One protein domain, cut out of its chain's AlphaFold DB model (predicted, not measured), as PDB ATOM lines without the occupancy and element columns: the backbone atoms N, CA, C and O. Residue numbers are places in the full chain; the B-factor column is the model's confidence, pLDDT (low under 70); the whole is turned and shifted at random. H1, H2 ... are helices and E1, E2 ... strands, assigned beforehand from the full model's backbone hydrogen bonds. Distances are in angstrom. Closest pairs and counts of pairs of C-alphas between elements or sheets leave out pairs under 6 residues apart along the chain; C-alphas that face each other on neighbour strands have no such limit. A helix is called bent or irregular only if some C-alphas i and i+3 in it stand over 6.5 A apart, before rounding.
ATOM      1  N   ASP A 129     -65.625  46.798   5.518       95.88
ATOM      2  CA  ASP A 129     -65.860  45.356   5.615       95.88
ATOM      3  C   ASP A 129     -64.972  44.528   4.665       95.88
ATOM      4  O   ASP A 129     -65.155  43.318   4.540       95.88
ATOM      5  N   MET A 130     -63.992  45.151   3.991       94.19
ATOM      6  CA  MET A 130     -63.011  44.432   3.173       94.19
ATOM      7  C   MET A 130     -62.231  43.446   4.045       94.19
ATOM      8  O   MET A 130     -61.530  43.851   4.970       94.19
ATOM      9  N   GLU A 131     -62.309  42.155   3.734       94.25
ATOM     10  CA  GLU A 131     -61.512  41.142   4.420       94.25
ATOM     11  C   GLU A 131     -60.012  41.325   4.138       94.25
ATOM     12  O   GLU A 131     -59.574  41.351   2.986       94.25
ATOM     13  N   VAL A 132     -59.210  41.408   5.201       91.62
ATOM     14  CA  VAL A 132     -57.746  41.451   5.130       91.62
ATOM     15  C   VAL A 132     -57.128  40.214   5.776       91.62
ATOM     16  O   VAL A 132     -57.473  39.834   6.895       91.62
ATOM     17  N   SER A 133     -56.172  39.602   5.070       90.25
ATOM     18  CA  SER A 133     -55.313  38.552   5.621       90.25
ATOM     19  C   SER A 133     -54.208  39.189   6.466       90.25
ATOM     20  O   SER A 133     -53.356  39.930   5.967       90.25
ATOM     21  N   ILE A 134     -54.231  38.911   7.767       84.50
ATOM     22  CA  ILE A 134     -53.232  39.355   8.735       84.50
ATOM     23  C   ILE A 134     -52.293  38.194   9.026       84.50
ATOM     24  O   ILE A 134     -52.710  37.124   9.475       84.50
ATOM     25  N   ARG A 135     -50.995  38.440   8.847       83.69
ATOM     26  CA  ARG A 135     -49.936  37.487   9.178       83.69
ATOM     27  C   ARG A 135     -49.225  37.902  10.455       83.69
ATOM     28  O   ARG A 135     -48.453  38.855  10.461       83.69
ATOM     29  N   ARG A 136     -49.459  37.159  11.539       76.81
ATOM     30  CA  ARG A 136     -48.685  37.285  12.781       76.81
ATOM     31  C   ARG A 136     -47.367  36.545  12.574       76.81
ATOM     32  O   ARG A 136     -47.362  35.331  12.370       76.81
ATOM     33  N   GLN A 137     -46.261  37.279  12.614       75.69
ATOM     34  CA  GLN A 137     -44.905  36.764  12.428       75.69
ATOM     35  C   GLN A 137     -44.055  37.118  13.648       75.69
ATOM     36  O   GLN A 137     -44.277  38.137  14.298       75.69
ATOM     37  N   LEU A 138     -43.084  36.267  13.973       72.31
ATOM     38  CA  LEU A 138     -42.099  36.586  15.007       72.31
ATOM     39  C   LEU A 138     -41.064  37.557  14.416       72.31
ATOM     40  O   LEU A 138     -40.611  37.294  13.301       72.31
ATOM     41  N   PRO A 139     -40.629  38.612  15.129       70.75
ATOM     42  CA  PRO A 139     -39.533  39.463  14.675       70.75
ATOM     43  C   PRO A 139     -38.290  38.635  14.317       70.75
ATOM     44  O   PRO A 139     -37.861  37.777  15.100       70.75
ATOM     45  N   GLN A 140     -37.713  38.891  13.141       66.44
ATOM     46  CA  GLN A 140     -36.546  38.173  12.615       66.44
ATOM     47  C   GLN A 140     -35.355  39.109  12.396       66.44
ATOM     48  O   GLN A 140     -35.509  40.312  12.179       66.44
ATOM     49  N   SER A 141     -34.156  38.537  12.432       67.88
ATOM     50  CA  SER A 141     -32.927  39.189  11.971       67.88
ATOM     51  C   SER A 141     -33.049  39.590  10.495       67.88
ATOM     52  O   SER A 141     -33.557  38.835   9.673       67.88
ATOM     53  N   THR A 161     -45.418  31.586  11.044       73.56
ATOM     54  CA  THR A 161     -46.495  32.528  10.719       73.56
ATOM     55  C   THR A 161     -47.842  31.958  11.165       73.56
ATOM     56  O   THR A 161     -48.073  30.753  11.078       73.56
ATOM     57  N   HIS A 162     -48.734  32.818  11.645       77.75
ATOM     58  CA  HIS A 162     -50.165  32.532  11.776       77.75
ATOM     59  C   HIS A 162     -50.915  33.461  10.831       77.75
ATOM     60  O   HIS A 162     -50.624  34.657  10.806       77.75
ATOM     61  N   GLU A 163     -51.841  32.916  10.049       82.00
ATOM     62  CA  GLU A 163     -52.695  33.683   9.147       82.00
ATOM     63  C   GLU A 163     -54.123  33.688   9.693       82.00
ATOM     64  O   GLU A 163     -54.648  32.642  10.069       82.00
ATOM     65  N   GLN A 164     -54.724  34.872   9.753       83.75
ATOM     66  CA  GLN A 164     -56.106  35.093  10.173       83.75
ATOM     67  C   GLN A 164     -56.749  36.127   9.248       83.75
ATOM     68  O   GLN A 164     -56.076  37.064   8.815       83.75
ATOM     69  N   THR A 165     -58.044  35.991   8.989       87.88
ATOM     70  CA  THR A 165     -58.821  36.963   8.209       87.88
ATOM     71  C   THR A 165     -59.705  37.775   9.147       87.88
ATOM     72  O   THR A 165     -60.307  37.207  10.057       87.88
ATOM     73  N   MET A 166     -59.798  39.089   8.939       90.81
ATOM     74  CA  MET A 166     -60.798  39.945   9.592       90.81
ATOM     75  C   MET A 166     -61.128  41.174   8.729       90.81
ATOM     76  O   MET A 166     -60.358  41.483   7.818       90.81
ATOM     77  N   PRO A 167     -62.226  41.898   9.005       93.06
ATOM     78  CA  PRO A 167     -62.527  43.170   8.352       93.06
ATOM     79  C   PRO A 167     -61.424  44.222   8.543       93.06
ATOM     80  O   PRO A 167     -60.896  44.400   9.647       93.06
ATOM     81  N   LEU A 168     -61.126  44.975   7.482       91.81
ATOM     82  CA  LEU A 168     -60.145  46.064   7.459       91.81
ATOM     83  C   LEU A 168     -60.399  47.087   8.573       91.81
ATOM     84  O   LEU A 168     -59.455  47.506   9.246       91.81
ATOM     85  N   LYS A 169     -61.665  47.436   8.825       94.06
ATOM     86  CA  LYS A 169     -62.044  48.343   9.914       94.06
ATOM     87  C   LYS A 169     -61.602  47.832  11.288       94.06
ATOM     88  O   LYS A 169     -60.971  48.586  12.023       94.06
ATOM     89  N   GLN A 170     -61.844  46.557  11.601       91.25
ATOM     90  CA  GLN A 170     -61.430  45.960  12.881       91.25
ATOM     91  C   GLN A 170     -59.901  45.946  13.023       91.25
ATOM     92  O   GLN A 170     -59.367  46.303  14.073       91.25
ATOM     93  N   PHE A 171     -59.180  45.614  11.946       90.81
ATOM     94  CA  PHE A 171     -57.716  45.686  11.925       90.81
ATOM     95  C   PHE A 171     -57.194  47.110  12.174       90.81
ATOM     96  O   PHE A 171     -56.201  47.305  12.877       90.81
ATOM     97  N   MET A 172     -57.856  48.121  11.612       92.75
ATOM     98  CA  MET A 172     -57.432  49.516  11.726       92.75
ATOM     99  C   MET A 172     -57.792  50.140  13.079       92.75
ATOM    100  O   MET A 172     -56.988  50.902  13.618       92.75
ATOM    101  N   GLU A 173     -58.921  49.754  13.678       91.94
ATOM    102  CA  GLU A 173     -59.263  50.052  15.075       91.94
ATOM    103  C   GLU A 173     -58.233  49.430  16.036       91.94
ATOM    104  O   GLU A 173     -57.683  50.127  16.892       91.94
ATOM    105  N   HIS A 174     -57.868  48.161  15.826       89.31
ATOM    106  CA  HIS A 174     -56.822  47.469  16.590       89.31
ATOM    107  C   HIS A 174     -55.443  48.142  16.462       89.31
ATOM    108  O   HIS A 174     -54.793  48.449  17.466       89.31
ATOM    109  N   ARG A 175     -55.019  48.463  15.231       88.56
ATOM    110  CA  ARG A 175     -53.772  49.198  14.950       88.56
ATOM    111  C   ARG A 175     -53.755  50.576  15.616       88.56
ATOM    112  O   ARG A 175     -52.710  50.987  16.127       88.56
ATOM    113  N   LYS A 176     -54.884  51.292  15.605       90.19
ATOM    114  CA  LYS A 176     -55.035  52.587  16.280       90.19
ATOM    115  C   LYS A 176     -54.860  52.432  17.792       90.19
ATOM    116  O   LYS A 176     -54.045  53.152  18.363       90.19
ATOM    117  N   HIS A 177     -55.519  51.447  18.401       88.94
ATOM    118  CA  HIS A 177     -55.442  51.212  19.841       88.94
ATOM    119  C   HIS A 177     -54.016  50.884  20.320       88.94
ATOM    120  O   HIS A 177     -53.528  51.485  21.279       88.94
ATOM    121  N   ILE A 178     -53.281  50.019  19.604       86.31
ATOM    122  CA  ILE A 178     -51.871  49.741  19.938       86.31
ATOM    123  C   ILE A 178     -51.011  51.010  19.829       86.31
ATOM    124  O   ILE A 178     -50.138  51.246  20.668       86.31
ATOM    125  N   LYS A 179     -51.244  51.845  18.807       87.25
ATOM    126  CA  LYS A 179     -50.515  53.111  18.641       87.25
ATOM    127  C   LYS A 179     -50.777  54.064  19.813       87.25
ATOM    128  O   LYS A 179     -49.831  54.683  20.291       87.25
ATOM    129  N   GLU A 180     -52.018  54.154  20.284       90.31
ATOM    130  CA  GLU A 180     -52.404  54.965  21.447       90.31
ATOM    131  C   GLU A 180     -51.691  54.485  22.719       90.31
ATOM    132  O   GLU A 180     -50.990  55.277  23.348       90.31
ATOM    133  N   ILE A 181     -51.734  53.182  23.023       86.56
ATOM    134  CA  ILE A 181     -51.024  52.570  24.164       86.56
ATOM    135  C   ILE A 181     -49.508  52.852  24.121       86.56
ATOM    136  O   ILE A 181     -48.888  53.185  25.141       86.56
ATOM    137  N   ALA A 182     -48.891  52.736  22.941       83.81
ATOM    138  CA  ALA A 182     -47.468  53.011  22.761       83.81
ATOM    139  C   ALA A 182     -47.138  54.504  22.959       83.81
ATOM    140  O   ALA A 182     -46.149  54.832  23.619       83.81
ATOM    141  N   SER A 183     -47.978  55.407  22.440       87.62
ATOM    142  CA  SER A 183     -47.840  56.856  22.631       87.62
ATOM    143  C   SER A 183     -48.039  57.277  24.091       87.62
ATOM    144  O   SER A 183     -47.216  58.031  24.605       87.62
ATOM    145  N   GLU A 184     -49.049  56.751  24.793       91.00
ATOM    146  CA  GLU A 184     -49.243  56.980  26.235       91.00
ATOM    147  C   GLU A 184     -48.005  56.586  27.045       91.00
ATOM    148  O   GLU A 184     -47.558  57.327  27.922       91.00
ATOM    149  N   THR A 185     -47.439  55.414  26.747       82.94
ATOM    150  CA  THR A 185     -46.252  54.911  27.447       82.94
ATOM    151  C   THR A 185     -45.041  55.793  27.173       82.94
ATOM    152  O   THR A 185     -44.299  56.125  28.096       82.94
ATOM    153  N   TYR A 186     -44.851  56.221  25.924       83.31
ATOM    154  CA  TYR A 186     -43.769  57.131  25.562       83.31
ATOM    155  C   TYR A 186     -43.868  58.465  26.320       83.31
ATOM    156  O   TYR A 186     -42.886  58.904  26.915       83.31
ATOM    157  N   GLU A 187     -45.065  59.049  26.405       89.56
ATOM    158  CA  GLU A 187     -45.326  60.262  27.190       89.56
ATOM    159  C   GLU A 187     -45.071  60.072  28.695       89.56
ATOM    160  O   GLU A 187     -44.557  60.981  29.352       89.56
ATOM    161  N   LYS A 188     -45.381  58.895  29.258       89.38
ATOM    162  CA  LYS A 188     -45.023  58.551  30.647       89.38
ATOM    163  C   LYS A 188     -43.505  58.502  30.841       89.38
ATOM    164  O   LYS A 188     -42.999  59.118  31.774       89.38
ATOM    165  N   ILE A 189     -42.777  57.843  29.936       82.50
ATOM    166  CA  ILE A 189     -41.309  57.730  29.978       82.50
ATOM    167  C   ILE A 189     -40.632  59.103  29.829       82.50
ATOM    168  O   ILE A 189     -39.642  59.363  30.509       82.50
ATOM    169  N   LEU A 190     -41.164  60.002  28.994       85.81
ATOM    170  CA  LEU A 190     -40.653  61.374  28.884       85.81
ATOM    171  C   LEU A 190     -40.852  62.190  30.174       85.81
ATOM    172  O   LEU A 190     -40.017  63.034  30.491       85.81
ATOM    173  N   LYS A 191     -41.937  61.943  30.921       91.38
ATOM    174  CA  LYS A 191     -42.271  62.665  32.163       91.38
ATOM    175  C   LYS A 191     -41.555  62.106  33.396       91.38
ATOM    176  O   LYS A 191     -41.099  62.886  34.226       91.38
ATOM    177  N   ASP A 192     -41.439  60.784  33.516       88.56
ATOM    178  CA  ASP A 192     -40.761  60.098  34.626       88.56
ATOM    179  C   ASP A 192     -39.779  59.035  34.107       88.56
ATOM    180  O   ASP A 192     -39.939  57.825  34.289       88.56
ATOM    181  N   GLY A 193     -38.709  59.501  33.457       81.06
ATOM    182  CA  GLY A 193     -37.671  58.633  32.890       81.06
ATOM    183  C   GLY A 193     -36.955  57.740  33.912       81.06
ATOM    184  O   GLY A 193     -36.333  56.753  33.525       81.06
ATOM    185  N   LYS A 194     -37.073  58.025  35.220       86.44
ATOM    186  CA  LYS A 194     -36.540  57.162  36.290       86.44
ATOM    187  C   LYS A 194     -37.341  55.867  36.458       86.44
ATOM    188  O   LYS A 194     -36.784  54.894  36.954       86.44
ATOM    189  N   LYS A 195     -38.608  55.839  36.026       89.19
ATOM    190  CA  LYS A 195     -39.490  54.657  36.047       89.19
ATOM    191  C   LYS A 195     -39.697  54.034  34.664       89.19
ATOM    192  O   LYS A 195     -40.686  53.339  34.437       89.19
ATOM    193  N   ALA A 196     -38.769  54.261  33.730       78.75
ATOM    194  CA  ALA A 196     -38.904  53.774  32.359       78.75
ATOM    195  C   ALA A 196     -39.136  52.252  32.274       78.75
ATOM    196  O   ALA A 196     -39.982  51.823  31.495       78.75
ATOM    197  N   GLU A 197     -38.467  51.439  33.103       81.00
ATOM    198  CA  GLU A 197     -38.715  49.988  33.152       81.00
ATOM    199  C   GLU A 197     -40.136  49.626  33.597       81.00
ATOM    200  O   GLU A 197     -40.729  48.709  33.037       81.00
ATOM    201  N   ASP A 198     -40.707  50.323  34.580       85.56
ATOM    202  CA  ASP A 198     -42.049  50.004  35.077       85.56
ATOM    203  C   ASP A 198     -43.130  50.439  34.082       85.56
ATOM    204  O   ASP A 198     -44.107  49.722  33.873       85.56
ATOM    205  N   HIS A 199     -42.916  51.557  33.382       78.50
ATOM    206  CA  HIS A 199     -43.755  51.955  32.250       78.50
ATOM    207  C   HIS A 199     -43.648  50.977  31.071       78.50
ATOM    208  O   HIS A 199     -44.657  50.693  30.428       78.50
ATOM    209  N   LEU A 200     -42.466  50.406  30.816       77.75
ATOM    210  CA  LEU A 200     -42.297  49.357  29.810       77.75
ATOM    211  C   LEU A 200     -42.989  48.044  30.207       77.75
ATOM    212  O   LEU A 200     -43.608  47.440  29.341       77.75
ATOM    213  N   LYS A 201     -42.978  47.644  31.488       79.31
ATOM    214  CA  LYS A 201     -43.754  46.486  31.991       79.31
ATOM    215  C   LYS A 201     -45.270  46.725  31.928       79.31
ATOM    216  O   LYS A 201     -46.036  45.804  31.656       79.31
ATOM    217  N   GLU A 202     -45.728  47.959  32.163       84.50
ATOM    218  CA  GLU A 202     -47.142  48.333  31.980       84.50
ATOM    219  C   GLU A 202     -47.557  48.211  30.503       84.50
ATOM    220  O   GLU A 202     -48.597  47.628  30.198       84.50
ATOM    221  N   LEU A 203     -46.723  48.722  29.589       82.19
ATOM    222  CA  LEU A 203     -46.896  48.574  28.142       82.19
ATOM    223  C   LEU A 203     -46.906  47.104  27.727       82.19
ATOM    224  O   LEU A 203     -47.785  46.695  26.978       82.19
ATOM    225  N   GLU A 204     -45.949  46.326  28.227       78.12
ATOM    226  CA  GLU A 204     -45.816  44.894  27.978       78.12
ATOM    227  C   GLU A 204     -47.142  44.171  28.238       78.12
ATOM    228  O   GLU A 204     -47.710  43.583  27.318       78.12
ATOM    229  N   LYS A 205     -47.711  44.355  29.437       81.25
ATOM    230  CA  LYS A 205     -49.013  43.794  29.813       81.25
ATOM    231  C   LYS A 205     -50.166  44.307  28.939       81.25
ATOM    232  O   LYS A 205     -50.959  43.509  28.448       81.25
ATOM    233  N   LYS A 206     -50.257  45.623  28.695       82.88
ATOM    234  CA  LYS A 206     -51.306  46.197  27.825       82.88
ATOM    235  C   LYS A 206     -51.267  45.611  26.405       82.88
ATOM    236  O   LYS A 206     -52.315  45.448  25.787       82.88
ATOM    237  N   LEU A 207     -50.081  45.298  25.878       80.38
ATOM    238  CA  LEU A 207     -49.919  44.676  24.561       80.38
ATOM    239  C   LEU A 207     -50.286  43.183  24.562       80.38
ATOM    240  O   LEU A 207     -50.832  42.709  23.564       80.38
ATOM    241  N   GLU A 208     -50.040  42.454  25.656       76.38
ATOM    242  CA  GLU A 208     -50.553  41.086  25.836       76.38
ATOM    243  C   GLU A 208     -52.084  41.073  25.808       76.38
ATOM    244  O   GLU A 208     -52.665  40.356  24.993       76.38
ATOM    245  N   ASP A 209     -52.722  41.944  26.598       77.25
ATOM    246  CA  ASP A 209     -54.183  42.082  26.671       77.25
ATOM    247  C   ASP A 209     -54.802  42.484  25.306       77.25
ATOM    248  O   ASP A 209     -55.938  42.125  25.000       77.25
ATOM    249  N   CYS A 210     -54.043  43.180  24.448       76.31
ATOM    250  CA  CYS A 210     -54.448  43.559  23.086       76.31
ATOM    251  C   CYS A 210     -54.019  42.560  21.992       76.31
ATOM    252  O   CYS A 210     -54.136  42.864  20.798       76.31
ATOM    253  N   THR A 211     -53.464  41.396  22.333       72.88
ATOM    254  CA  THR A 211     -52.956  40.452  21.329       72.88
ATOM    255  C   THR A 211     -54.095  39.689  20.653       72.88
ATOM    256  O   THR A 211     -54.822  38.937  21.291       72.88
ATOM    257  N   LEU A 212     -54.202  39.825  19.324       70.00
ATOM    258  CA  LEU A 212     -55.145  39.051  18.507       70.00
ATOM    259  C   LEU A 212     -54.909  37.544  18.702       70.00
ATOM    260  O   LEU A 212     -53.760  37.094  18.705       70.00
ATOM    261  N   GLU A 213     -55.988  36.778  18.853       63.47
ATOM    262  CA  GLU A 213     -55.936  35.355  19.200       63.47
ATOM    263  C   GLU A 213     -55.312  34.463  18.099       63.47
ATOM    264  O   GLU A 213     -54.907  34.906  17.021       63.47
TER     265      GLU A 213
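This is residues 129 to 141 and 161 to 213 of the 240 residues of an uncharacterized protein of Caenorhabditis tropicalis (UniProt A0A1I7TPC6). A long helical hairpin, H1 and H2, has a two-stranded antiparallel ribbon, E1 and E2, at the end where H1 begins. The 66 printed residues hold E1, E2, H1 and H2 in that order, class mixed. The whole is loose, radius of gyration of the C-alphas 14.6 A, and elongated, spanning 43 by 27 by 20 A.

Find C-alpha 131 at (-61.512, 41.142, 4.420), where E1 starts, residues 131 to 137. E2 is residues 161 to 167. H1, residues 168 to 191, runs 34.7 A. H2, residues 193 to 209, runs 24.2 A to C-alpha 209 at (-54.183, 42.082, 26.671); it is irregular, C-alphas 194 and 197 being 8.1 A apart.

Between E1 and E2, antiparallel at 154 degrees, look at N 134 and O 164, 2.8 A. The closest C-alphas of E1 and H1, Val 132 and Leu 168, are 5.7 A apart. With residues 178 to 189 alone, H1 touches H2, closest C-alphas Ile 189 and Ala 196, 5.2 A; this hairpin runs opposite ways at a shallow tilt of 18 degrees. Both strands are apart from H2. In H1 every O i to N i+4 pair is within hydrogen-bond range, in H2 11 of 13.

Residues 142 to 160 are cut out, C-alphas 141 and 161 being 15.2 A apart. Residues 140, 141 and 213 have pLDDT under 70.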